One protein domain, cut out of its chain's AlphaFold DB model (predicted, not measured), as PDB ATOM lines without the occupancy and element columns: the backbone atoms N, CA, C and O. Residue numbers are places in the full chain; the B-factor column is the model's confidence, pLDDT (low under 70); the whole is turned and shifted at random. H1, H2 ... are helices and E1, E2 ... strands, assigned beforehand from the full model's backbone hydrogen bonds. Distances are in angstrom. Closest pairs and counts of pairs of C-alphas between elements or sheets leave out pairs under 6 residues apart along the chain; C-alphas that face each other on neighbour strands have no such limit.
ATOM      1  N   GLY A  53     188.728 273.982 112.945       69.00
ATOM      2  CA  GLY A  53     187.824 275.088 112.640       69.00
ATOM      3  C   GLY A  53     186.993 275.538 113.849       69.00
ATOM      4  O   GLY A  53     186.959 274.853 114.872       69.00
ATOM      5  N   PRO A  54     186.297 276.685 113.740       78.44
ATOM      6  CA  PRO A  54     185.360 277.122 114.767       78.44
ATOM      7  C   PRO A  54     184.240 276.094 114.937       78.44
ATOM      8  O   PRO A  54     183.797 275.473 113.967       78.44
ATOM      9  N   TYR A  55     183.754 275.944 116.161       89.06
ATOM     10  CA  TYR A  55     182.650 275.057 116.502       89.06
ATOM     11  C   TYR A  55     181.690 275.768 117.452       89.06
ATOM     12  O   TYR A  55     182.029 276.775 118.071       89.06
ATOM     13  N   TRP A  56     180.466 275.270 117.540       93.75
ATOM     14  CA  TRP A  56     179.527 275.694 118.568       93.75
ATOM     15  C   TRP A  56     179.638 274.767 119.762       93.75
ATOM     16  O   TRP A  56     179.640 273.553 119.579       93.75
ATOM     17  N   LEU A  57     179.696 275.339 120.958       94.81
ATOM     18  CA  LEU A  57     179.802 274.627 122.221       94.81
ATOM     19  C   LEU A  57     178.586 274.934 123.087       94.81
ATOM     20  O   LEU A  57     178.223 276.098 123.258       94.81
ATOM     21  N   ILE A  58     177.992 273.884 123.638       96.56
ATOM     22  CA  ILE A  58     177.032 273.934 124.732       96.56
ATOM     23  C   ILE A  58     177.714 273.330 125.949       96.56
ATOM     24  O   ILE A  58     178.202 272.205 125.869       96.56
ATOM     25  N   GLU A  59     177.713 274.050 127.063       96.69
ATOM     26  CA  GLU A  59     178.267 273.576 128.330       96.69
ATOM     27  C   GLU A  59     177.298 273.899 129.470       96.69
ATOM     28  O   GLU A  59     176.832 275.032 129.602       96.69
ATOM     29  N   ALA A  60     176.985 272.908 130.300       97.25
ATOM     30  CA  ALA A  60     176.261 273.084 131.551       97.25
ATOM     31  C   ALA A  60     177.006 272.364 132.677       97.25
ATOM     32  O   ALA A  60     177.451 271.229 132.516       97.25
ATOM     33  N   SER A  61     177.133 273.043 133.811       97.44
ATOM     34  CA  SER A  61     177.736 272.544 135.045       97.44
ATOM     35  C   SER A  61     176.991 273.210 136.191       97.44
ATOM     36  O   SER A  61     177.430 274.236 136.708       97.44
ATOM     37  N   ASP A  62     175.819 272.678 136.515       97.69
ATOM     38  CA  ASP A  62     174.871 273.302 137.439       97.69
ATOM     39  C   ASP A  62     174.351 272.275 138.446       97.69
ATOM     40  O   ASP A  62     174.098 271.123 138.088       97.69
ATOM     41  N   SER A  63     174.179 272.708 139.693       97.19
ATOM     42  CA  SER A  63     173.789 271.863 140.825       97.19
ATOM     43  C   SER A  63     172.561 272.431 141.517       97.19
ATOM     44  O   SER A  63     172.434 273.640 141.724       97.19
ATOM     45  N   LYS A  64     171.662 271.542 141.930       94.31
ATOM     46  CA  LYS A  64     170.417 271.883 142.607       94.31
ATOM     47  C   LYS A  64     170.292 271.088 143.883       94.31
ATOM     48  O   LYS A  64     170.217 269.866 143.844       94.31
ATOM     49  N   ASN A  65     170.214 271.813 144.990       95.12
ATOM     50  CA  ASN A  65     169.907 271.252 146.295       95.12
ATOM     51  C   ASN A  65     168.406 271.390 146.533       95.12
ATOM     52  O   ASN A  65     167.841 272.473 146.346       95.12
ATOM     53  N   PHE A  66     167.769 270.308 146.939       91.12
ATOM     54  CA  PHE A  66     166.358 270.271 147.281       91.12
ATOM     55  C   PHE A  66     166.128 269.224 148.363       91.12
ATOM     56  O   PHE A  66     167.019 268.455 148.701       91.12
ATOM     57  N   ALA A  67     164.938 269.228 148.943       87.06
ATOM     58  CA  ALA A  67     164.591 268.314 150.011       87.06
ATOM     59  C   ALA A  67     163.363 267.508 149.596       87.06
ATOM     60  O   ALA A  67     162.395 268.071 149.077       87.06
ATOM     61  N   TYR A  68     163.401 266.202 149.830       79.62
ATOM     62  CA  TYR A  68     162.259 265.323 149.648       79.62
ATOM     63  C   TYR A  68     161.653 265.010 151.009       79.62
ATOM     64  O   TYR A  68     162.297 264.420 151.874       79.62
ATOM     65  N   THR A  69     160.410 265.439 151.213       76.44
ATOM     66  CA  THR A  69     159.634 265.053 152.392       76.44
ATOM     67  C   THR A  69     159.054 263.671 152.150       76.44
ATOM     68  O   THR A  69     158.307 263.488 151.189       76.44
ATOM     69  N   ILE A  70     159.389 262.721 153.022       68.62
ATOM     70  CA  ILE A  70     158.884 261.350 152.946       68.62
ATOM     71  C   ILE A  70     157.350 261.402 153.075       68.62
ATOM     72  O   ILE A  70     156.847 261.883 154.096       68.62
ATOM     73  N   PRO A  71     156.589 260.973 152.051       59.53
ATOM     74  CA  PRO A  71     155.133 260.983 152.100       59.53
ATOM     75  C   PRO A  71     154.619 260.101 153.236       59.53
ATOM     76  O   PRO A  71     155.209 259.075 153.545       59.53
ATOM     77  N   ASN A  72     153.500 260.481 153.854       57.69
ATOM     78  CA  ASN A  72     152.819 259.728 154.918       57.69
ATOM     79  C   ASN A  72     153.625 259.466 156.209       57.69
ATOM     80  O   ASN A  72     153.002 259.134 157.216       57.69
ATOM     81  N   GLY A  73     154.949 259.651 156.226       53.78
ATOM     82  CA  GLY A  73     155.769 259.729 157.431       53.78
ATOM     83  C   GLY A  73     155.568 261.070 158.127       53.78
ATOM     84  O   GLY A  73     155.341 262.092 157.475       53.78
ATOM     85  N   SER A  74     155.630 261.112 159.452       54.22
ATOM     86  CA  SER A  74     155.341 262.339 160.206       54.22
ATOM     87  C   SER A  74     156.510 263.360 160.225       54.22
ATOM     88  O   SER A  74     156.842 263.975 161.234       54.22
ATOM     89  N   GLY A  75     157.117 263.610 159.054       56.22
ATOM     90  CA  GLY A  75     158.007 264.758 158.810       56.22
ATOM     91  C   GLY A  75     159.484 264.473 158.511       56.22
ATOM     92  O   GLY A  75     160.284 265.403 158.585       56.22
ATOM     93  N   GLY A  76     159.864 263.240 158.165       69.44
ATOM     94  CA  GLY A  76     161.237 262.892 157.789       69.44
ATOM     95  C   GLY A  76     161.615 263.522 156.448       69.44
ATOM     96  O   GLY A  76     160.805 263.551 155.515       69.44
ATOM     97  N   VAL A  77     162.837 264.046 156.351       78.94
ATOM     98  CA  VAL A  77     163.327 264.743 155.156       78.94
ATOM     99  C   VAL A  77     164.620 264.102 154.672       78.94
ATOM    100  O   VAL A  77     165.513 263.827 155.467       78.94
ATOM    101  N   ILE A  78     164.722 263.897 153.363       82.38
ATOM    102  CA  ILE A  78     165.952 263.487 152.685       82.38
ATOM    103  C   ILE A  78     166.493 264.712 151.956       82.38
ATOM    104  O   ILE A  78     165.795 265.285 151.113       82.38
ATOM    105  N   ASP A  79     167.716 265.122 152.281       88.56
ATOM    106  CA  ASP A  79     168.388 266.174 151.523       88.56
ATOM    107  C   ASP A  79     168.943 265.565 150.234       88.56
ATOM    108  O   ASP A  79     169.592 264.520 150.248       88.56
ATOM    109  N   MET A  80     168.660 266.207 149.106       90.81
ATOM    110  CA  MET A  80     168.996 265.713 147.779       90.81
ATOM    111  C   MET A  80     169.775 266.762 146.994       90.81
ATOM    112  O   MET A  80     169.420 267.945 146.979       90.81
ATOM    113  N   THR A  81     170.814 266.323 146.291       95.56
ATOM    114  CA  THR A  81     171.572 267.158 145.358       95.56
ATOM    115  C   THR A  81     171.553 266.520 143.985       95.56
ATOM    116  O   THR A  81     171.984 265.387 143.826       95.56
ATOM    117  N   ALA A  82     171.075 267.246 142.980       95.75
ATOM    118  CA  ALA A  82     171.196 266.841 141.585       95.75
ATOM    119  C   ALA A  82     172.178 267.764 140.864       95.75
ATOM    120  O   ALA A  82     171.998 268.984 140.897       95.75
ATOM    121  N   THR A  83     173.172 267.208 140.176       97.56
ATOM    122  CA  THR A  83     174.115 267.981 139.355       97.56
ATOM    123  C   THR A  83     174.078 267.508 137.912       97.56
ATOM    124  O   THR A  83     174.092 266.311 137.642       97.56
ATOM    125  N   LEU A  84     174.062 268.454 136.973       98.19
ATOM    126  CA  LEU A  84     174.217 268.178 135.550       98.19
ATOM    127  C   LEU A  84     175.563 268.706 135.062       98.19
ATOM    128  O   LEU A  84     175.790 269.917 135.060       98.19
ATOM    129  N   TYR A  85     176.390 267.798 134.550       98.06
ATOM    130  CA  TYR A  85     177.508 268.112 133.668       98.06
ATOM    131  C   TYR A  85     177.126 267.701 132.249       98.06
ATOM    132  O   TYR A  85     177.089 266.516 131.930       98.06
ATOM    133  N   PHE A  86     176.823 268.669 131.391       98.19
ATOM    134  CA  PHE A  86     176.443 268.432 130.002       98.19
ATOM    135  C   PHE A  86     177.398 269.177 129.088       98.19
ATOM    136  O   PHE A  86     177.639 270.367 129.283       98.19
ATOM    137  N   ILE A  87     177.897 268.501 128.061       97.00
ATOM    138  CA  ILE A  87     178.699 269.145 127.032       97.00
ATOM    139  C   ILE A  87     178.287 268.651 125.655       97.00
ATOM    140  O   ILE A  87     178.113 267.453 125.448       97.00
ATOM    141  N   ALA A  88     178.122 269.564 124.703       96.50
ATOM    142  CA  ALA A  88     177.840 269.210 123.321       96.50
ATOM    143  C   ALA A  88     178.518 270.166 122.346       96.50
ATOM    144  O   ALA A  88     178.609 271.365 122.598       96.50
ATOM    145  N   TRP A  89     178.971 269.645 121.210       94.06
ATOM    146  CA  TRP A  89     179.663 270.401 120.181       94.06
ATOM    147  C   TRP A  89     179.066 270.158 118.797       94.06
ATOM    148  O   TRP A  89     178.615 269.063 118.463       94.06
ATOM    149  N   LYS A  90     179.112 271.198 117.969       92.94
ATOM    150  CA  LYS A  90     178.791 271.145 116.542       92.94
ATOM    151  C   LYS A  90     179.941 271.745 115.750       92.94
ATOM    152  O   LYS A  90     180.274 272.916 115.926       92.94
ATOM    153  N   ALA A  91     180.517 270.969 114.839       88.31
ATOM    154  CA  ALA A  91     181.592 271.445 113.977       88.31
ATOM    155  C   ALA A  91     181.087 272.504 112.977       88.31
ATOM    156  O   ALA A  91     180.126 272.276 112.240       88.31
ATOM    157  N   GLY A  92     181.773 273.648 112.910       82.00
ATOM    158  CA  GLY A  92     181.579 274.660 111.873       82.00
ATOM    159  C   GLY A  92     180.227 275.387 111.859       82.00
ATOM    160  O   GLY A  92     179.311 275.161 112.656       82.00
ATOM    161  N   GLY A  93     180.111 276.275 110.869       81.31
ATOM    162  CA  GLY A  93     178.914 277.065 110.582       81.31
ATOM    163  C   GLY A  93     178.863 278.417 111.299       81.31
ATOM    164  O   GLY A  93     179.437 278.614 112.368       81.31
ATOM    165  N   GLU A  94     178.145 279.360 110.688       84.19
ATOM    166  CA  GLU A  94     177.869 280.678 111.280       84.19
ATOM    167  C   GLU A  94     176.695 280.647 112.260       84.19
ATOM    168  O   GLU A  94     176.620 281.483 113.154       84.19
ATOM    169  N   GLU A  95     175.811 279.659 112.126       88.88
ATOM    170  CA  GLU A  95     174.593 279.532 112.920       88.88
ATOM    171  C   GLU A  95     174.689 278.386 113.932       88.88
ATOM    172  O   GLU A  95     175.301 277.341 113.669       88.88
ATOM    173  N   MET A  96     174.027 278.588 115.075       92.88
ATOM    174  CA  MET A  96     173.941 277.623 116.172       92.88
ATOM    175  C   MET A  96     173.113 276.379 115.823       92.88
ATOM    176  O   MET A  96     173.270 275.344 116.448       92.88
ATOM    177  N   PHE A  97     172.216 276.449 114.838       94.19
ATOM    178  CA  PHE A  97     171.330 275.333 114.505       94.19
ATOM    179  C   PHE A  97     172.058 274.219 113.751       94.19
ATOM    180  O   PHE A  97     172.988 274.475 112.981       94.19
ATOM    181  N   GLY A  98     171.605 272.981 113.945       94.25
ATOM    182  CA  GLY A  98     172.118 271.791 113.268       94.25
ATOM    183  C   GLY A  98     172.455 270.652 114.224       94.25
ATOM    184  O   GLY A  98     172.003 270.629 115.365       94.25
ATOM    185  N   GLN A  99     173.237 269.692 113.733       96.06
ATOM    186  CA  GLN A  99     173.572 268.470 114.463       96.06
ATOM    187  C   GLN A  99     174.706 268.691 115.465       96.06
ATOM    188  O   GLN A  99     175.758 269.223 115.105       96.06
ATOM    189  N   TYR A 100     174.474 268.246 116.696       96.25
ATOM    190  CA  TYR A 100     175.418 268.234 117.803       96.25
ATOM    191  C   TYR A 100     175.739 266.800 118.215       96.25
ATOM    192  O   TYR A 100     174.884 265.910 118.185       96.25
ATOM    193  N   GLU A 101     176.968 266.616 118.670       95.56
ATOM    194  CA  GLU A 101     177.409 265.460 119.444       95.56
ATOM    195  C   GLU A 101     177.638 265.906 120.883       95.56
ATOM    196  O   GLU A 101     178.023 267.050 121.115       95.56
ATOM    197  N   GLY A 102     177.413 265.037 121.861       95.75
ATOM    198  CA  GLY A 102     177.579 265.424 123.251       95.75
ATOM    199  C   GLY A 102     177.713 264.276 124.228       95.75
ATOM    200  O   GLY A 102     177.653 263.098 123.870       95.75
ATOM    201  N   ARG A 103     177.904 264.659 125.487       97.19
ATOM    202  CA  ARG A 103     178.023 263.783 126.646       97.19
ATOM    203  C   ARG A 103     177.328 264.411 127.843       97.19
ATOM    204  O   ARG A 103     177.270 265.638 127.952       97.19
ATOM    205  N   ALA A 104     176.825 263.575 128.741       97.69
ATOM    206  CA  ALA A 104     176.226 264.030 129.984       97.69
ATOM    207  C   ALA A 104     176.590 263.115 131.152       97.69
ATOM    208  O   ALA A 104     176.658 261.900 131.000       97.69
ATOM    209  N   LEU A 105     176.800 263.727 132.311       96.50
ATOM    210  CA  LEU A 105     176.883 263.092 133.613       96.50
ATOM    211  C   LEU A 105     175.823 263.777 134.469       96.50
ATOM    212  O   LEU A 105     175.884 264.987 134.700       96.50
ATOM    213  N   VAL A 106     174.847 262.995 134.900       95.56
ATOM    214  CA  VAL A 106     173.820 263.405 135.849       95.56
ATOM    215  C   VAL A 106     174.170 262.747 137.174       95.56
ATOM    216  O   VAL A 106     174.160 261.524 137.254       95.56
ATOM    217  N   THR A 107     174.516 263.534 138.189       94.62
ATOM    218  CA  THR A 107     174.759 263.018 139.542       94.62
ATOM    219  C   THR A 107     173.544 263.279 140.411       94.62
ATOM    220  O   THR A 107     172.867 264.304 140.263       94.62
ATOM    221  N   PHE A 108     173.284 262.358 141.324       92.62
ATOM    222  CA  PHE A 108     172.224 262.445 142.304       92.62
ATOM    223  C   PHE A 108     172.721 261.918 143.647       92.62
ATOM    224  O   PHE A 108     173.039 260.743 143.789       92.62
ATOM    225  N   ASP A 109     172.810 262.804 144.627       91.81
ATOM    226  CA  ASP A 109     173.264 262.499 145.976       91.81
ATOM    227  C   ASP A 109     172.080 262.606 146.934       91.81
ATOM    228  O   ASP A 109     171.332 263.586 146.898       91.81
ATOM    229  N   MET A 110     171.924 261.613 147.801       88.06
ATOM    230  CA  MET A 110     170.902 261.566 148.842       88.06
ATOM    231  C   MET A 110     171.565 261.477 150.210       88.06
ATOM    232  O   MET A 110     172.387 260.591 150.433       88.06
ATOM    233  N   ASP A 111     171.168 262.344 151.135       87.62
ATOM    234  CA  ASP A 111     171.568 262.315 152.541       87.62
ATOM    235  C   ASP A 111     170.353 261.970 153.415       87.62
ATOM    236  O   ASP A 111     169.370 262.715 153.495       87.62
ATOM    237  N   LEU A 112     170.433 260.807 154.065       81.19
ATOM    238  CA  LEU A 112     169.379 260.252 154.910       81.19
ATOM    239  C   LEU A 112     169.489 260.713 156.366       81.19
ATOM    240  O   LEU A 112     168.632 260.365 157.174       81.19
ATOM    241  N   SER A 113     170.503 261.499 156.736       81.31
ATOM    242  CA  SER A 113     170.763 261.887 158.130       81.31
ATOM    243  C   SER A 113     169.596 262.609 158.820       81.31
ATOM    244  O   SER A 113     169.497 262.599 160.048       81.31
ATOM    245  N   LYS A 114     168.680 263.197 158.040       80.44
ATOM    246  CA  LYS A 114     167.470 263.893 158.512       80.44
ATOM    247  C   LYS A 114     166.175 263.090 158.347       80.44
ATOM    248  O   LYS A 114     165.096 263.596 158.657       80.44
ATOM    249  N   ALA A 115     166.259 261.845 157.884       73.88
ATOM    250  CA  ALA A 115     165.097 260.980 157.705       73.88
ATOM    251  C   ALA A 115     164.619 260.328 159.022       73.88
ATOM    252  O   ALA A 115     163.544 259.735 159.050       73.88
ATOM    253  N   GLY A 116     165.404 260.423 160.105       63.53
ATOM    254  CA  GLY A 116     165.125 259.778 161.394       63.53
ATOM    255  C   GLY A 116     164.060 260.450 162.271       63.53
ATOM    256  O   GLY A 116     163.684 261.602 162.067       63.53
ATOM    257  N   THR A 117     163.618 259.712 163.291       62.81
ATOM    258  CA  THR A 117     162.668 260.106 164.341       62.81
ATOM    259  C   THR A 117     163.192 259.723 165.723       62.81
ATOM    260  O   THR A 117     164.174 258.996 165.844       62.81
ATOM    261  N   GLY A 118     162.524 260.179 166.790       54.88
ATOM    262  CA  GLY A 118     162.936 259.955 168.184       54.88
ATOM    263  C   GLY A 118     163.200 258.497 168.606       54.88
ATOM    264  O   GLY A 118     163.837 258.300 169.637       54.88
ATOM    265  N   GLY A 119     162.760 257.494 167.829       62.69
ATOM    266  CA  GLY A 119     163.067 256.070 168.047       62.69
ATOM    267  C   GLY A 119     164.057 255.446 167.050       62.69
ATOM    268  O   GLY A 119     164.719 254.463 167.388       62.69
ATOM    269  N   VAL A 120     164.195 256.016 165.847       68.31
ATOM    270  CA  VAL A 120     165.016 255.464 164.759       68.31
ATOM    271  C   VAL A 120     165.798 256.568 164.067       68.31
ATOM    272  O   VAL A 120     165.208 257.494 163.524       68.31
ATOM    273  N   THR A 121     167.117 256.445 163.976       73.94
ATOM    274  CA  THR A 121     167.953 257.395 163.235       73.94
ATOM    275  C   THR A 121     168.601 256.752 162.021       73.94
ATOM    276  O   THR A 121     168.978 255.582 162.041       73.94
ATOM    277  N   PHE A 122     168.738 257.535 160.955       76.06
ATOM    278  CA  PHE A 122     169.465 257.139 159.757       76.06
ATOM    279  C   PHE A 122     170.772 257.918 159.691       76.06
ATOM    280  O   PHE A 122     170.848 259.069 160.120       76.06
ATOM    281  N   MET A 123     171.816 257.281 159.183       83.06
ATOM    282  CA  MET A 123     173.120 257.901 158.965       83.06
ATOM    283  C   MET A 123     173.610 257.545 157.573       83.06
ATOM    284  O   MET A 123     173.401 256.417 157.143       83.06
ATOM    285  N   GLY A 124     174.305 258.465 156.906       84.44
ATOM    286  CA  GLY A 124     174.842 258.236 155.566       84.44
ATOM    287  C   GLY A 124     173.815 258.482 154.462       84.44
ATOM    288  O   GLY A 124     172.891 259.277 154.629       84.44
ATOM    289  N   GLY A 125     173.998 257.829 153.317       85.19
ATOM    290  CA  GLY A 125     173.213 258.130 152.129       85.19
ATOM    291  C   GLY A 125     173.514 257.258 150.917       85.19
ATOM    292  O   GLY A 125     174.044 256.149 151.033       85.19
ATOM    293  N   ALA A 126     173.167 257.784 149.745       84.19
ATOM    294  CA  ALA A 126     173.396 257.138 148.460       84.19
ATOM    295  C   ALA A 126     173.842 258.140 147.387       84.19
ATOM    296  O   ALA A 126     173.561 259.334 147.474       84.19
ATOM    297  N   MET A 127     174.545 257.629 146.383       88.19
ATOM    298  CA  MET A 127     175.088 258.357 145.242       88.19
ATOM    299  C   MET A 127     174.750 257.595 143.960       88.19
ATOM    300  O   MET A 127     175.258 256.491 143.752       88.19
ATOM    301  N   ASP A 128     173.955 258.197 143.083       87.75
ATOM    302  CA  ASP A 128     173.606 257.669 141.767       87.75
ATOM    303  C   ASP A 128     174.187 258.558 140.670       87.75
ATOM    304  O   ASP A 128     173.959 259.765 140.640       87.75
ATOM    305  N   ASP A 129     174.937 257.957 139.751       89.94
ATOM    306  CA  ASP A 129     175.537 258.656 138.623       89.94
ATOM    307  C   ASP A 129     175.085 258.026 137.316       89.94
ATOM    308  O   ASP A 129     175.293 256.838 137.081       89.94
ATOM    309  N   SER A 130     174.517 258.849 136.452       91.19
ATOM    310  CA  SER A 130     173.974 258.486 135.152       91.19
ATOM    311  C   SER A 130     174.851 259.085 134.056       91.19
ATOM    312  O   SER A 130     174.960 260.308 133.927       91.19
ATOM    313  N   ILE A 131     175.528 258.229 133.284       93.06
ATOM    314  CA  ILE A 131     176.529 258.642 132.295       93.06
ATOM    315  C   ILE A 131     176.061 258.311 130.879       93.06
ATOM    316  O   ILE A 131     175.834 257.158 130.514       93.06
ATOM    317  N   SER A 132     175.969 259.349 130.050       94.38
ATOM    318  CA  SER A 132     175.639 259.290 128.627       94.38
ATOM    319  C   SER A 132     176.849 259.702 127.789       94.38
ATOM    320  O   SER A 132     177.151 260.887 127.672       94.38
ATOM    321  N   ASP A 133     177.528 258.734 127.174       89.25
ATOM    322  CA  ASP A 133     178.787 258.973 126.448       89.25
ATOM    323  C   ASP A 133     178.632 259.288 124.951       89.25
ATOM    324  O   ASP A 133     179.579 259.777 124.333       89.25
ATOM    325  N   ASN A 134     177.458 259.019 124.371       89.50
ATOM    326  CA  ASN A 134     177.200 259.130 122.930       89.50
ATOM    327  C   ASN A 134     175.857 259.828 122.658       89.50
ATOM    328  O   ASN A 134     174.923 259.217 122.135       89.50
ATOM    329  N   ILE A 135     175.745 261.104 123.022       96.06
ATOM    330  CA  ILE A 135     174.557 261.904 122.713       96.06
ATOM    331  C   ILE A 135     174.676 262.440 121.284       96.06
ATOM    332  O   ILE A 135     175.708 262.989 120.907       96.06
ATOM    333  N   SER A 136     173.606 262.327 120.500       96.38
ATOM    334  CA  SER A 136     173.473 262.997 119.205       96.38
ATOM    335  C   SER A 136     172.086 263.615 119.094       96.38
ATOM    336  O   SER A 136     171.089 262.958 119.402       96.38
ATOM    337  N   PHE A 137     172.017 264.889 118.711       96.75
ATOM    338  CA  PHE A 137     170.751 265.607 118.589       96.75
ATOM    339  C   PHE A 137     170.838 266.777 117.612       96.75
ATOM    340  O   PHE A 137     171.906 267.338 117.374       96.75
ATOM    341  N   GLU A 138     169.681 267.195 117.107       96.19
ATOM    342  CA  GLU A 138     169.559 268.385 116.273       96.19
ATOM    343  C   GLU A 138     169.015 269.559 117.085       96.19
ATOM    344  O   GLU A 138     167.930 269.473 117.665       96.19
ATOM    345  N   LEU A 139     169.744 270.676 117.097       96.44
ATOM    346  CA  LEU A 139     169.227 271.943 117.591       96.44
ATOM    347  C   LEU A 139     168.461 272.641 116.468       96.44
ATOM    348  O   LEU A 139     169.057 273.091 115.486       96.44
ATOM    349  N   ILE A 140     167.148 272.765 116.635       93.31
ATOM    350  CA  ILE A 140     166.255 273.399 115.660       93.31
ATOM    351  C   ILE A 140     165.734 274.741 116.185       93.31
ATOM    352  O   ILE A 140     165.700 274.943 117.403       93.31
ATOM    353  N   PRO A 141     165.284 275.660 115.312       91.69
ATOM    354  CA  PRO A 141     164.621 276.883 115.743       91.69
ATOM    355  C   PRO A 141     163.425 276.604 116.663       91.69
ATOM    356  O   PRO A 141     162.624 275.701 116.407       91.69
ATOM    357  N   ALA A 142     163.285 277.395 117.725       84.56
ATOM    358  CA  ALA A 142     162.186 277.262 118.673       84.56
ATOM    359  C   ALA A 142     160.840 277.512 117.975       84.56
ATOM    360  O   ALA A 142     160.631 278.553 117.341       84.56
ATOM    361  N   GLN A 143     159.900 276.578 118.121       69.31
ATOM    362  CA  GLN A 143     158.546 276.761 117.609       69.31
ATOM    363  C   GLN A 143     157.802 277.713 118.549       69.31
ATOM    364  O   GLN A 143     157.346 277.326 119.623       69.31
ATOM    365  N   PHE A 162     163.976 282.273 123.936       84.25
ATOM    366  CA  PHE A 162     164.534 281.052 123.363       84.25
ATOM    367  C   PHE A 162     164.350 281.081 121.843       84.25
ATOM    368  O   PHE A 162     163.263 281.378 121.333       84.25
ATOM    369  N   ILE A 163     165.444 280.824 121.136       90.00
ATOM    370  CA  ILE A 163     165.528 280.796 119.678       90.00
ATOM    371  C   ILE A 163     165.792 279.387 119.158       90.00
ATOM    372  O   ILE A 163     165.513 279.140 117.990       90.00
ATOM    373  N   GLY A 164     166.245 278.462 120.012       91.94
ATOM    374  CA  GLY A 164     166.452 277.056 119.677       91.94
ATOM    375  C   GLY A 164     165.855 276.087 120.693       91.94
ATOM    376  O   GLY A 164     165.634 276.441 121.853       91.94
ATOM    377  N   GLN A 165     165.601 274.857 120.252       94.88
ATOM    378  CA  GLN A 165     165.131 273.757 121.090       94.88
ATOM    379  C   GLN A 165     165.620 272.396 120.578       94.88
ATOM    380  O   GLN A 165     165.858 272.237 119.380       94.88
ATOM    381  N   ALA A 166     165.716 271.420 121.478       94.94
ATOM    382  CA  ALA A 166     165.935 270.015 121.147       94.94
ATOM    383  C   ALA A 166     165.274 269.095 122.186       94.94
ATOM    384  O   ALA A 166     165.228 269.415 123.375       94.94
ATOM    385  N   GLU A 167     164.795 267.938 121.733       93.19
ATOM    386  CA  GLU A 167     164.424 266.807 122.587       93.19
ATOM    387  C   GLU A 167     165.442 265.694 122.343       93.19
ATOM    388  O   GLU A 167     165.709 265.328 121.199       93.19
ATOM    389  N   ILE A 168     166.038 265.188 123.416       94.88
ATOM    390  CA  ILE A 168     167.169 264.265 123.365       94.88
ATOM    391  C   ILE A 168     166.762 263.000 124.105       94.88
ATOM    392  O   ILE A 168     166.360 263.072 125.263       94.88
ATOM    393  N   ILE A 169     166.899 261.849 123.453       91.19
ATOM    394  CA  ILE A 169     166.792 260.535 124.088       91.19
ATOM    395  C   ILE A 169     168.100 259.805 123.817       91.19
ATOM    396  O   ILE A 169     168.474 259.614 122.661       91.19
ATOM    397  N   THR A 170     168.799 259.414 124.875       91.62
ATOM    398  CA  THR A 170     170.104 258.751 124.792       91.62
ATOM    399  C   THR A 170     170.144 257.523 125.687       91.62
ATOM    400  O   THR A 170     169.355 257.401 126.620       91.62
ATOM    401  N   GLY A 171     171.059 256.602 125.388       88.44
ATOM    402  CA  GLY A 171     171.404 255.528 126.309       88.44
ATOM    403  C   GLY A 171     172.359 256.036 127.386       88.44
ATOM    404  O   GLY A 171     173.347 256.696 127.057       88.44
ATOM    405  N   GLU A 172     172.092 255.682 128.634       86.00
ATOM    406  CA  GLU A 172     172.962 255.920 129.782       86.00
ATOM    407  C   GLU A 172     173.312 254.616 130.486       86.00
ATOM    408  O   GLU A 172     172.531 253.675 130.424       86.00
ATOM    409  N   TYR A 173     174.444 254.564 131.177       84.38
ATOM    410  CA  TYR A 173     174.680 253.562 132.217       84.38
ATOM    411  C   TYR A 173     174.696 254.247 133.577       84.38
ATOM    412  O   TYR A 173     175.150 255.387 133.697       84.38
ATOM    413  N   THR A 174     174.215 253.534 134.591       84.50
ATOM    414  CA  THR A 174     174.089 254.056 135.950       84.50
ATOM    415  C   THR A 174     175.093 253.373 136.870       84.50
ATOM    416  O   THR A 174     175.303 252.161 136.790       84.50
ATOM    417  N   ILE A 175     175.717 254.149 137.751       83.44
ATOM    418  CA  ILE A 175     176.548 253.651 138.843       83.44
ATOM    419  C   ILE A 175     175.940 254.152 140.148       83.44
ATOM    420  O   ILE A 175     175.910 255.353 140.412       83.44
ATOM    421  N   SER A 176     175.502 253.232 140.997       82.81
ATOM    422  CA  SER A 176     174.930 253.528 142.306       82.81
ATOM    423  C   SER A 176     175.861 253.079 143.421       82.81
ATOM    424  O   SER A 176     176.583 252.092 143.289       82.81
ATOM    425  N   GLN A 177     175.931 253.853 144.492       80.88
ATOM    426  CA  GLN A 177     176.684 253.528 145.694       80.88
ATOM    427  C   GLN A 177     175.869 253.931 146.901       80.88
ATOM    428  O   GLN A 177     175.334 255.031 146.965       80.88
ATOM    429  N   GLN A 178     175.812 253.037 147.873       79.50
ATOM    430  CA  GLN A 178     175.065 253.219 149.099       79.50
ATOM    431  C   GLN A 178     176.000 252.990 150.273       79.50
ATOM    432  O   GLN A 178     176.800 252.050 150.280       79.50
ATOM    433  N   ASN A 179     175.908 253.873 151.254       81.38
ATOM    434  CA  ASN A 179     176.593 253.734 152.525       81.38
ATOM    435  C   ASN A 179     175.725 254.409 153.581       81.38
ATOM    436  O   ASN A 179     175.830 255.621 153.792       81.38
ATOM    437  N   TRP A 180     174.819 253.644 154.182       78.31
ATOM    438  CA  TRP A 180     173.900 254.161 155.182       78.31
ATOM    439  C   TRP A 180     173.547 253.126 156.245       78.31
ATOM    440  O   TRP A 180     173.643 251.920 156.040       78.31
ATOM    441  N   LYS A 181     173.140 253.613 157.416       79.31
ATOM    442  CA  LYS A 181     172.771 252.788 158.568       79.31
ATOM    443  C   LYS A 181     171.431 253.225 159.118       79.31
ATOM    444  O   LYS A 181     171.170 254.425 159.167       79.31
ATOM    445  N   ALA A 182     170.642 252.270 159.595       74.62
ATOM    446  CA  ALA A 182     169.512 252.544 160.472       74.62
ATOM    447  C   ALA A 182     169.861 252.111 161.896       74.62
ATOM    448  O   ALA A 182     170.344 250.997 162.131       74.62
ATOM    449  N   LEU A 183     169.613 252.997 162.851       76.75
ATOM    450  CA  LEU A 183     169.828 252.771 164.266       76.75
ATOM    451  C   LEU A 183     168.492 252.858 164.991       76.75
ATOM    452  O   LEU A 183     167.709 253.759 164.720       76.75
ATOM    453  N   ALA A 184     168.272 251.972 165.952       75.69
ATOM    454  CA  ALA A 184     167.169 252.059 166.905       75.69
ATOM    455  C   ALA A 184     167.718 251.800 168.309       75.69
ATOM    456  O   ALA A 184     168.608 250.960 168.482       75.69
ATOM    457  N   ASP A 185     167.240 252.554 169.302       76.12
ATOM    458  CA  ASP A 185     167.726 252.494 170.691       76.12
ATOM    459  C   ASP A 185     169.259 252.647 170.821       76.12
ATOM    460  O   ASP A 185     169.911 252.025 171.663       76.12
ATOM    461  N   GLY A 186     169.865 253.448 169.936       73.94
ATOM    462  CA  GLY A 186     171.314 253.671 169.887       73.94
ATOM    463  C   GLY A 186     172.140 252.490 169.358       73.94
ATOM    464  O   GLY A 186     173.368 252.541 169.410       73.94
ATOM    465  N   GLN A 187     171.503 251.436 168.842       77.12
ATOM    466  CA  GLN A 187     172.168 250.286 168.228       77.12
ATOM    467  C   GLN A 187     171.943 250.275 166.718       77.12
ATOM    468  O   GLN A 187     170.829 250.512 166.263       77.12
ATOM    469  N   VAL A 188     172.981 249.941 165.947       78.94
ATOM    470  CA  VAL A 188     172.847 249.687 164.505       78.94
ATOM    471  C   VAL A 188     171.974 248.451 164.312       78.94
ATOM    472  O   VAL A 188     172.307 247.375 164.808       78.94
ATOM    473  N   LYS A 189     170.848 248.628 163.622       73.44
ATOM    474  CA  LYS A 189     169.908 247.556 163.273       73.44
ATOM    475  C   LYS A 189     170.024 247.142 161.811       73.44
ATOM    476  O   LYS A 189     169.745 245.995 161.494       73.44
ATOM    477  N   LEU A 190     170.461 248.061 160.951       69.50
ATOM    478  CA  LEU A 190     170.740 247.812 159.542       69.50
ATOM    479  C   LEU A 190     171.987 248.594 159.123       69.50
ATOM    480  O   LEU A 190     172.142 249.760 159.496       69.50
ATOM    481  N   ASP A 191     172.857 247.947 158.357       76.50
ATOM    482  CA  ASP A 191     174.106 248.505 157.840       76.50
ATOM    483  C   ASP A 191     174.207 248.172 156.350       76.50
ATOM    484  O   ASP A 191     174.462 247.027 155.976       76.50
ATOM    485  N   VAL A 192     173.937 249.159 155.498       70.88
ATOM    486  CA  VAL A 192     173.954 249.008 154.045       70.88
ATOM    487  C   VAL A 192     175.219 249.646 153.510       70.88
ATOM    488  O   VAL A 192     175.411 250.857 153.595       70.88
ATOM    489  N   SER A 193     176.071 248.821 152.909       76.25
ATOM    490  CA  SER A 193     177.229 249.289 152.157       76.25
ATOM    491  C   SER A 193     177.355 248.495 150.865       76.25
ATOM    492  O   SER A 193     177.323 247.265 150.872       76.25
ATOM    493  N   GLY A 194     177.465 249.194 149.742       70.06
ATOM    494  CA  GLY A 194     177.537 248.543 148.443       70.06
ATOM    495  C   GLY A 194     177.671 249.527 147.295       70.06
ATOM    496  O   GLY A 194     177.360 250.709 147.416       70.06
ATOM    497  N   SER A 195     178.146 249.023 146.164       69.62
ATOM    498  CA  SER A 195     178.179 249.746 144.898       69.62
ATOM    499  C   SER A 195     177.713 248.800 143.806       69.62
ATOM    500  O   SER A 195     178.123 247.637 143.786       69.62
ATOM    501  N   PHE A 196     176.849 249.279 142.920       70.06
ATOM    502  CA  PHE A 196     176.344 248.509 141.795       70.06
ATOM    503  C   PHE A 196     176.353 249.334 140.511       70.06
ATOM    504  O   PHE A 196     176.074 250.528 140.487       70.06
ATOM    505  N   GLY A 197     176.686 248.652 139.424       61.44
ATOM    506  CA  GLY A 197     176.577 249.132 138.058       61.44
ATOM    507  C   GLY A 197     176.464 247.889 137.197       61.44
ATOM    508  O   GLY A 197     177.431 247.146 137.047       61.44
ATOM    509  N   ASP A 198     175.266 247.605 136.704       56.66
ATOM    510  CA  ASP A 198     175.002 246.394 135.921       56.66
ATOM    511  C   ASP A 198     175.483 246.528 134.463       56.66
ATOM    512  O   ASP A 198     175.471 245.563 133.697       56.66
ATOM    513  N   GLY A 199     175.935 247.730 134.080       60.84
ATOM    514  CA  GLY A 199     176.339 248.067 132.719       60.84
ATOM    515  C   GLY A 199     175.172 248.069 131.727       60.84
ATOM    516  O   GLY A 199     175.404 248.219 130.522       60.84
ATOM    517  N   ALA A 200     173.932 247.901 132.200       70.44
ATOM    518  CA  ALA A 200     172.748 247.989 131.372       70.44
ATOM    519  C   ALA A 200     172.554 249.436 130.926       70.44
ATOM    520  O   ALA A 200     172.784 250.387 131.677       70.44
ATOM    521  N   LYS A 201     172.139 249.597 129.665       77.00
ATOM    522  CA  LYS A 201     171.833 250.916 129.127       77.00
ATOM    523  C   LYS A 201     170.358 251.244 129.307       77.00
ATOM    524  O   LYS A 201     169.516 250.610 128.671       77.00
ATOM    525  N   ASN A 202     170.070 252.262 130.109       80.94
ATOM    526  CA  ASN A 202     168.735 252.824 130.288       80.94
ATOM    527  C   ASN A 202     168.535 254.031 129.367       80.94
ATOM    528  O   ASN A 202     169.493 254.606 128.856       80.94
ATOM    529  N   ALA A 203     167.283 254.390 129.092       85.50
ATOM    530  CA  ALA A 203     166.982 255.563 128.280       85.50
ATOM    531  C   ALA A 203     166.918 256.812 129.169       85.50
ATOM    532  O   ALA A 203     166.034 256.899 130.014       85.50
ATOM    533  N   GLN A 204     167.782 257.795 128.915       87.69
ATOM    534  CA  GLN A 204     167.759 259.105 129.563       87.69
ATOM    535  C   GLN A 204     167.203 260.156 128.606       87.69
ATOM    536  O   GLN A 204     167.655 260.299 127.465       87.69
ATOM    537  N   GLY A 205     166.210 260.906 129.083       91.88
ATOM    538  CA  GLY A 205     165.621 262.022 128.350       91.88
ATOM    539  C   GLY A 205     166.135 263.386 128.804       91.88
ATOM    540  O   GLY A 205     166.157 263.664 130.005       91.88
ATOM    541  N   PHE A 206     166.446 264.263 127.846       95.19
ATOM    542  CA  PHE A 206     166.692 265.687 128.081       95.19
ATOM    543  C   PHE A 206     165.810 266.568 127.192       95.19
ATOM    544  O   PHE A 206     165.543 266.246 126.033       95.19
ATOM    545  N   VAL A 207     165.405 267.724 127.715       95.12
ATOM    546  CA  VAL A 207     164.775 268.799 126.936       95.12
ATOM    547  C   VAL A 207     165.647 270.040 127.019       95.12
ATOM    548  O   VAL A 207     165.851 270.584 128.104       95.12
ATOM    549  N   LEU A 208     166.136 270.500 125.871       95.94
ATOM    550  CA  LEU A 208     167.034 271.641 125.761       95.94
ATOM    551  C   LEU A 208     166.312 272.830 125.126       95.94
ATOM    552  O   LEU A 208     165.642 272.696 124.102       95.94
ATOM    553  N   LYS A 209     166.482 274.015 125.716       94.94
ATOM    554  CA  LYS A 209     166.075 275.304 125.144       94.94
ATOM    555  C   LYS A 209     167.275 276.239 125.097       94.94
ATOM    556  O   LYS A 209     167.932 276.428 126.115       94.94
ATOM    557  N   ALA A 210     167.537 276.842 123.943       94.19
ATOM    558  CA  ALA A 210     168.684 277.715 123.717       94.19
ATOM    559  C   ALA A 210     168.243 279.158 123.430       94.19
ATOM    560  O   ALA A 210     167.355 279.396 122.605       94.19
ATOM    561  N   GLY A 211     168.834 280.111 124.147       91.44
ATOM    562  CA  GLY A 211     168.824 281.543 123.852       91.44
ATOM    563  C   GLY A 211     170.022 281.932 122.982       91.44
ATOM    564  O   GLY A 211     170.592 281.083 122.305       91.44
ATOM    565  N   GLU A 212     170.402 283.210 122.994       90.12
ATOM    566  CA  GLU A 212     171.561 283.699 122.225       90.12
ATOM    567  C   GLU A 212     172.898 283.187 122.788       90.12
ATOM    568  O   GLU A 212     173.783 282.807 122.028       90.12
ATOM    569  N   ASP A 213     173.021 283.145 124.115       92.50
ATOM    570  CA  ASP A 213     174.238 282.782 124.855       92.50
ATOM    571  C   ASP A 213     173.984 281.794 126.010       92.50
ATOM    572  O   ASP A 213     174.906 281.325 126.679       92.50
ATOM    573  N   THR A 214     172.718 281.459 126.253       94.38
ATOM    574  CA  THR A 214     172.254 280.671 127.396       94.38
ATOM    575  C   THR A 214     171.543 279.411 126.936       94.38
ATOM    576  O   THR A 214     170.837 279.412 125.928       94.38
ATOM    577  N   VAL A 215     171.666 278.334 127.709       95.38
ATOM    578  CA  VAL A 215     170.842 277.133 127.544       95.38
ATOM    579  C   VAL A 215     170.171 276.752 128.852       95.38
ATOM    580  O   VAL A 215     170.717 276.954 129.937       95.38
ATOM    581  N   LEU A 216     168.972 276.191 128.736       96.31
ATOM    582  CA  LEU A 216     168.288 275.486 129.808       96.31
ATOM    583  C   LEU A 216     168.132 274.025 129.409       96.31
ATOM    584  O   LEU A 216     167.615 273.743 128.327       96.31
ATOM    585  N   ILE A 217     168.543 273.115 130.286       97.38
ATOM    586  CA  ILE A 217     168.485 271.670 130.058       97.38
ATOM    587  C   ILE A 217     167.676 271.038 131.185       97.38
ATOM    588  O   ILE A 217     168.052 271.103 132.349       97.38
ATOM    589  N   SER A 218     166.534 270.445 130.860       96.25
ATOM    590  CA  SER A 218     165.726 269.678 131.809       96.25
ATOM    591  C   SER A 218     166.046 268.194 131.668       96.25
ATOM    592  O   SER A 218     166.026 267.677 130.553       96.25
ATOM    593  N   VAL A 219     166.324 267.524 132.787       93.81
ATOM    594  CA  VAL A 219     166.433 266.061 132.871       93.81
ATOM    595  C   VAL A 219     165.032 265.515 133.135       93.81
ATOM    596  O   VAL A 219     164.412 265.875 134.139       93.81
ATOM    597  N   ALA A 220     164.509 264.702 132.216       86.44
ATOM    598  CA  ALA A 220     163.096 264.322 132.204       86.44
ATOM    599  C   ALA A 220     162.655 263.628 133.502       86.44
ATOM    600  O   ALA A 220     161.593 263.954 134.035       86.44
ATOM    601  N   ASP A 221     163.486 262.731 134.035       82.31
ATOM    602  CA  ASP A 221     163.158 261.961 135.235       82.31
ATOM    603  C   ASP A 221     163.127 262.834 136.489       82.31
ATOM    604  O   ASP A 221     162.201 262.715 137.286       82.31
ATOM    605  N   PHE A 222     164.045 263.793 136.633       86.06
ATOM    606  CA  PHE A 222     164.028 264.728 137.765       86.06
ATOM    607  C   PHE A 222     162.890 265.740 137.682       86.06
ATOM    608  O   PHE A 222     162.264 266.053 138.696       86.06
ATOM    609  N   ALA A 223     162.574 266.227 136.481       82.00
ATOM    610  CA  ALA A 223     161.407 267.078 136.285       82.00
ATOM    611  C   ALA A 223     160.110 266.326 136.628       82.00
ATOM    612  O   ALA A 223     159.210 266.893 137.242       82.00
ATOM    613  N   ALA A 224     160.014 265.043 136.266       79.06
ATOM    614  CA  ALA A 224     158.836 264.228 136.536       79.06
ATOM    615  C   ALA A 224     158.726 263.779 138.003       79.06
ATOM    616  O   ALA A 224     157.623 263.783 138.548       79.06
ATOM    617  N   ALA A 225     159.836 263.375 138.627       77.62
ATOM    618  CA  ALA A 225     159.854 262.814 139.978       77.62
ATOM    619  C   ALA A 225     159.868 263.892 141.067       77.62
ATOM    620  O   ALA A 225     159.149 263.771 142.055       77.62
ATOM    621  N   TYR A 226     160.648 264.957 140.871       81.00
ATOM    622  CA  TYR A 226     160.929 265.955 141.907       81.00
ATOM    623  C   TYR A 226     160.450 267.362 141.543       81.00
ATOM    624  O   TYR A 226     160.686 268.303 142.297       81.00
ATOM    625  N   ASN A 227     159.790 267.528 140.389       84.38
ATOM    626  CA  ASN A 227     159.437 268.841 139.840       84.38
ATOM    627  C   ASN A 227     160.663 269.773 139.761       84.38
ATOM    628  O   ASN A 227     160.577 270.973 140.027       84.38
ATOM    629  N   LEU A 228     161.827 269.197 139.438       87.00
ATOM    630  CA  LEU A 228     163.082 269.930 139.399       87.00
ATOM    631  C   LEU A 228     163.125 270.845 138.168       87.00
ATOM    632  O   LEU A 228     162.926 270.401 137.034       87.00
ATOM    633  N   ASP A 229     163.423 272.124 138.389       90.50
ATOM    634  CA  ASP A 229     163.603 273.097 137.313       90.50
ATOM    635  C   ASP A 229     164.747 272.692 136.360       90.50
ATOM    636  O   ASP A 229     165.657 271.950 136.732       90.50
ATOM    637  N   ALA A 230     164.799 273.282 135.164       93.56
ATOM    638  CA  ALA A 230     165.905 273.074 134.224       93.56
ATOM    639  C   ALA A 230     167.256 273.605 134.750       93.56
ATOM    640  O   ALA A 230     167.312 274.656 135.396       93.56
ATOM    641  N   PHE A 231     168.333 272.887 134.447       96.94
ATOM    642  CA  PHE A 231     169.723 273.262 134.697       96.94
ATOM    643  C   PHE A 231     170.179 274.346 133.726       96.94
ATOM    644  O   PHE A 231     169.743 274.379 132.572       96.94
ATOM    645  N   ARG A 232     171.049 275.240 134.192       96.62
ATOM    646  CA  ARG A 232     171.568 276.355 133.392       96.62
ATOM    647  C   ARG A 232     172.914 276.018 132.763       96.62
ATOM    648  O   ARG A 232     173.784 275.431 133.395       96.62
ATOM    649  N   GLY A 233     173.094 276.467 131.531       96.50
ATOM    650  CA  GLY A 233     174.363 276.407 130.822       96.50
ATOM    651  C   GLY A 233     174.513 277.558 129.839       96.50
ATOM    652  O   GLY A 233     173.684 278.475 129.786       96.50
ATOM    653  N   THR A 234     175.560 277.489 129.033       96.12
ATOM    654  CA  THR A 234     175.872 278.458 127.986       96.12
ATOM    655  C   THR A 234     175.879 277.800 126.614       96.12
ATOM    656  O   THR A 234     176.058 276.589 126.481       96.12
ATOM    657  N   ILE A 235     175.669 278.616 125.585       95.44
ATOM    658  CA  ILE A 235     175.940 278.261 124.195       95.44
ATOM    659  C   ILE A 235     176.805 279.351 123.580       95.44
ATOM    660  O   ILE A 235     176.530 280.536 123.739       95.44
ATOM    661  N   SER A 236     177.879 278.974 122.895       93.56
ATOM    662  CA  SER A 236     178.771 279.949 122.270       93.56
ATOM    663  C   SER A 236     179.461 279.382 121.039       93.56
ATOM    664  O   SER A 236     179.612 278.170 120.891       93.56
ATOM    665  N   LYS A 237     179.882 280.276 120.144       91.62
ATOM    666  CA  LYS A 237     180.805 279.943 119.060       91.62
ATOM    667  C   LYS A 237     182.224 280.047 119.616       91.62
ATOM    668  O   LYS A 237     182.616 281.104 120.109       91.62
ATOM    669  N   THR A 238     182.981 278.964 119.539       85.31
ATOM    670  CA  THR A 238     184.329 278.843 120.099       85.31
ATOM    671  C   THR A 238     185.323 278.519 118.983       85.31
ATOM    672  O   THR A 238     184.991 277.854 118.001       85.31
ATOM    673  N   GLU A 239     186.549 279.025 119.103       79.81
ATOM    674  CA  GLU A 239     187.661 278.655 118.221       79.81
ATOM    675  C   GLU A 239     188.396 277.416 118.752       79.81
ATOM    676  O   GLU A 239     188.108 276.934 119.847       79.81
ATOM    677  N   SER A 240     189.351 276.888 117.979       63.38
ATOM    678  CA  SER A 240     190.169 275.733 118.373       63.38
ATOM    679  C   SER A 240     190.726 275.909 119.796       63.38
ATOM    680  O   SER A 240     191.578 276.764 120.039       63.38
ATOM    681  N   GLY A 241     190.235 275.092 120.729       64.44
ATOM    682  CA  GLY A 241     190.525 275.154 122.162       64.44
ATOM    683  C   GLY A 241     190.756 273.763 122.754       64.44
ATOM    684  O   GLY A 241     191.054 272.818 122.024       64.44
ATOM    685  N   ALA A 242     190.638 273.637 124.079       67.38
ATOM    686  CA  ALA A 242     190.683 272.335 124.742       67.38
ATOM    687  C   ALA A 242     189.539 271.442 124.235       67.38
ATOM    688  O   ALA A 242     188.427 271.918 124.022       67.38
ATOM    689  N   ASP A 243     189.829 270.158 124.039       80.25
ATOM    690  CA  ASP A 243     188.845 269.168 123.609       80.25
ATOM    691  C   ASP A 243     187.690 269.092 124.634       80.25
ATOM    692  O   ASP A 243     187.944 268.708 125.782       80.25
ATOM    693  N   PRO A 244     186.436 269.411 124.254       82.19
ATOM    694  CA  PRO A 244     185.255 269.286 125.114       82.19
ATOM    695  C   PRO A 244     185.135 267.904 125.771       82.19
ATOM    696  O   PRO A 244     184.688 267.767 126.910       82.19
ATOM    697  N   ARG A 245     185.610 266.854 125.092       85.88
ATOM    698  CA  ARG A 245     185.607 265.482 125.615       85.88
ATOM    699  C   ARG A 245     186.535 265.328 126.822       85.88
ATOM    700  O   ARG A 245     186.255 264.524 127.706       85.88
ATOM    701  N   SER A 246     187.629 266.087 126.877       88.62
ATOM    702  CA  SER A 246     188.560 266.071 128.011       88.62
ATOM    703  C   SER A 246     187.951 266.720 129.244       88.62
ATOM    704  O   SER A 246     188.014 266.120 130.308       88.62
ATOM    705  N   TRP A 247     187.263 267.857 129.092       90.62
ATOM    706  CA  TRP A 247     186.515 268.464 130.198       90.62
ATOM    707  C   TRP A 247     185.524 267.471 130.812       90.62
ATOM    708  O   TRP A 247     185.485 267.300 132.028       90.62
ATOM    709  N   PHE A 248     184.771 266.759 129.967       92.94
ATOM    710  CA  PHE A 248     183.813 265.760 130.438       92.94
ATOM    711  C   PHE A 248     184.493 264.615 131.189       92.94
ATOM    712  O   PHE A 248     184.072 264.246 132.284       92.94
ATOM    713  N   ARG A 249     185.579 264.084 130.621       92.56
ATOM    714  CA  ARG A 249     186.386 263.032 131.245       92.56
ATOM    715  C   ARG A 249     186.881 263.459 132.623       92.56
ATOM    716  O   ARG A 249     186.776 262.675 133.557       92.56
ATOM    717  N   ASP A 250     187.357 264.692 132.761       93.25
ATOM    718  CA  ASP A 250     187.846 265.223 134.034       93.25
ATOM    719  C   ASP A 250     186.717 265.316 135.074       93.25
ATOM    720  O   ASP A 250     186.928 264.976 136.238       93.25
ATOM    721  N   LYS A 251     185.495 265.699 134.664       94.38
ATOM    722  CA  LYS A 251     184.313 265.686 135.547       94.38
ATOM    723  C   LYS A 251     183.946 264.279 136.007       94.38
ATOM    724  O   LYS A 251     183.730 264.079 137.199       94.38
ATOM    725  N   VAL A 252     183.925 263.310 135.091       92.06
ATOM    726  CA  VAL A 252     183.662 261.905 135.430       92.06
ATOM    727  C   VAL A 252     184.731 261.375 136.385       92.06
ATOM    728  O   VAL A 252     184.390 260.814 137.419       92.06
ATOM    729  N   MET A 253     186.016 261.601 136.098       92.56
ATOM    730  CA  MET A 253     187.110 261.143 136.962       92.56
ATOM    731  C   MET A 253     187.039 261.767 138.357       92.56
ATOM    732  O   MET A 253     187.108 261.039 139.342       92.56
ATOM    733  N   SER A 254     186.814 263.080 138.448       94.56
ATOM    734  CA  SER A 254     186.637 263.768 139.732       94.56
ATOM    735  C   SER A 254     185.467 263.192 140.532       94.56
ATOM    736  O   SER A 254     185.575 263.055 141.749       94.56
ATOM    737  N   ARG A 255     184.361 262.841 139.866       92.88
ATOM    738  CA  ARG A 255     183.210 262.210 140.518       92.88
ATOM    739  C   ARG A 255     183.527 260.789 140.991       92.88
ATOM    740  O   ARG A 255     183.155 260.410 142.096       92.88
ATOM    741  N   MET A 256     184.257 260.005 140.200       90.56
ATOM    742  CA  MET A 256     184.683 258.663 140.614       90.56
ATOM    743  C   MET A 256     185.657 258.703 141.804       90.56
ATOM    744  O   MET A 256     185.583 257.847 142.683       90.56
ATOM    745  N   GLU A 257     186.541 259.701 141.879       90.50
ATOM    746  CA  GLU A 257     187.432 259.909 143.032       90.50
ATOM    747  C   GLU A 257     186.656 260.250 144.313       90.50
ATOM    748  O   GLU A 257     186.951 259.697 145.373       90.50
ATOM    749  N   GLU A 258     185.628 261.101 144.219       88.75
ATOM    750  CA  GLU A 258     184.741 261.431 145.344       88.75
ATOM    751  C   GLU A 258     184.069 260.177 145.928       88.75
ATOM    752  O   GLU A 258     184.055 259.976 147.144       88.75
ATOM    753  N   ARG A 259     183.574 259.292 145.059       83.12
ATOM    754  CA  ARG A 259     182.948 258.019 145.451       83.12
ATOM    755  C   ARG A 259     183.900 257.070 146.168       83.12
ATOM    756  O   ARG A 259     183.529 256.415 147.146       83.12
ATOM    757  N   LEU A 260     185.136 256.981 145.685       82.50
ATOM    758  CA  LEU A 260     186.166 256.177 146.339       82.50
ATOM    759  C   LEU A 260     186.475 256.742 147.731       82.50
ATOM    760  O   LEU A 260     186.494 255.990 148.705       82.50
ATOM    761  N   ALA A 261     186.608 258.065 147.851       81.94
ATOM    762  CA  ALA A 261     186.860 258.724 149.129       81.94
ATOM    763  C   ALA A 261     185.718 258.529 150.145       81.94
ATOM    764  O   ALA A 261     185.986 258.347 151.334       81.94
ATOM    765  N   SER A 262     184.455 258.506 149.703       69.81
ATOM    766  CA  SER A 262     183.308 258.233 150.585       69.81
ATOM    767  C   SER A 262     183.223 256.767 151.040       69.81
ATOM    768  O   SER A 262     182.602 256.472 152.062       69.81
ATOM    769  N   THR A 263     183.899 255.850 150.338       61.19
ATOM    770  CA  THR A 263     184.046 254.437 150.733       61.19
ATOM    771  C   THR A 263     185.191 254.240 151.736       61.19
ATOM    772  O   THR A 263     185.098 253.417 152.646       61.19
ATOM    773  N   GLU A 264     186.267 255.025 151.616       53.78
ATOM    774  CA  GLU A 264     187.459 254.969 152.478       53.78
ATOM    775  C   GLU A 264     187.301 255.672 153.841       53.78
ATOM    776  O   GLU A 264     188.265 255.757 154.605       53.78
ATOM    777  N   GLN A 265     186.088 256.096 154.216       44.12
ATOM    778  CA  GLN A 265     185.743 256.468 155.594       44.12
ATOM    779  C   GLN A 265     185.020 255.336 156.362       44.12
ATOM    780  O   GLN A 265     183.872 255.510 156.780       44.12
ATOM    781  N   PRO A 266     185.655 254.184 156.657       37.88
ATOM    782  CA  PRO A 266     185.156 253.309 157.698       37.88
ATOM    783  C   PRO A 266     185.506 253.920 159.066       37.88
ATOM    784  O   PRO A 266     186.653 253.899 159.508       37.88
ATOM    785  N   ASP A 280     162.461 267.799 170.860       31.73
ATOM    786  CA  ASP A 280     161.083 267.682 170.379       31.73
ATOM    787  C   ASP A 280     161.008 266.694 169.209       31.73
ATOM    788  O   ASP A 280     161.677 266.881 168.190       31.73
ATOM    789  N   ALA A 281     160.240 265.617 169.392       32.25
ATOM    790  CA  ALA A 281     160.111 264.533 168.431       32.25
ATOM    791  C   ALA A 281     159.738 265.098 167.051       32.25
ATOM    792  O   ALA A 281     158.613 265.539 166.828       32.25
ATOM    793  N   GLN A 282     160.696 265.109 166.125       36.53
ATOM    794  CA  GLN A 282     160.395 265.242 164.707       36.53
ATOM    795  C   GLN A 282     159.988 263.854 164.213       36.53
ATOM    796  O   GLN A 282     160.749 262.891 164.295       36.53
ATOM    797  N   GLU A 283     158.729 263.732 163.810       39.47
ATOM    798  CA  GLU A 283     157.996 262.469 163.764       39.47
ATOM    799  C   GLU A 283     158.116 261.711 162.414       39.47
ATOM    800  O   GLU A 283     157.203 261.033 162.039       39.47
ATOM    801  N   GLY A 284     159.168 261.714 161.604       46.62
ATOM    802  CA  GLY A 284     159.220 261.062 160.258       46.62
ATOM    803  C   GLY A 284     158.762 259.609 159.908       46.62
ATOM    804  O   GLY A 284     158.876 259.275 158.729       46.62
ATOM    805  N   LEU A 285     158.224 258.755 160.790       55.56
ATOM    806  CA  LEU A 285     157.728 257.396 160.460       55.56
ATOM    807  C   LEU A 285     156.199 257.378 160.338       55.56
ATOM    808  O   LEU A 285     155.520 258.236 160.885       55.56
TER     809      LEU A 285
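AT A GLANCE: This is residues 53 to 143, 162 to 266 and 280 to 285 of the 333 residues of an uncharacterized protein of Ruminiclostridium sp (UniProt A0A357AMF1). A closed barrel of eight antiparallel strands makes one end of this long domain, and beyond it E1 to E5 run on, joined by E6, as an open curved wall. The long helix H2 packs lengthwise on the outside, over E3 and E4, while the short H1 packs outside on E7. The printed part has 202 residues, with nine named strands and two named helices in the order E1 to E8, H1, E9, H2, and is mostly strand. It is elongated, spanning 66 by 35 by 26 A, and only just compact, close to loose, with a radius of gyration of the C-alphas of 19.8 A.

HOW THE PARTS SIT: E1, residues 55 to 69, and E2, residues 77 to 91, form a hairpin; N 64 and O 82 are 2.8 A apart, within hydrogen-bond range. E3, residues 98 to 111, and E4, residues 120 to 141, complete a meander, each strand the antiparallel neighbour of the one before; pairs within range are N 85 and O 105, 2.9 A, and N 106 and O 130, 2.9 A. E5, residues 164 to 184, is antiparallel to E4, with N 129 and O 175 at 2.9 A. On the other side of E5 its pairing is staggered: E7, residues 201 to 210, pairs with 164 to 173, with N 168 and O 206 at 2.9 A, and E6, residues 187 to 196, pairs with 176 to 184, with N 180 and O 192 at 2.9 A. E8, residues 214 to 219, forms a hairpin with E7, with N 209 and O 216 at 2.9 A. E9, residues 231 to 238, is the neighbour of E8, with N 217 and O 231 at 2.9 A, and closes the ring on E1, with N 57 and O 236 at 2.8 A. H1, residues 220 to 226, is outside the barrel at a height over the sheet of 5.1 A, over none of its strands; the closest C-alphas of H1 and E7 are those of Ala 220 and Gly 205, 5.1 A apart. H2, residues 244 to 263, is outside too, at a height of 8.7 A, along the strands at 14 degrees to E3 on the local plane; the closest C-alphas of H2 and E3 are those of Val 252 and Leu 105, 7.1 A apart. In both helices every O i to N i+4 pair is within hydrogen-bond range.

IN THESE COORDINATES: E1 begins at C-alpha 55 (182.650, 275.057, 116.502) and measures 43.8 A, E2 45.5 A and E3 40.4 A. E4 measures 53.5 A and E5 53.4 A, ending at C-alpha 184 (167.169, 252.059, 166.905). E3 bends by 55 degrees at residue 101, E4 by 80 degrees at 138 and E5 by 72 degrees at 171. H2 measures 29.6 A and ends at C-alpha 263 (184.046, 254.437, 150.733).

THE WHOLE: The C-alphas farthest apart, those of Glu 94 and Asp 185, are 66.5 A apart. Residues 144 to 161 and 267 to 279 are not printed, with gaps of 9.3 A and 30.8 A between the C-alphas across the cuts. Of the links printed whole, none is long. Mean pLDDT of the printed part is 83.4; it is under 70 in 33 residues, among them 70 to 76, 262 to 266 and 280 to 285.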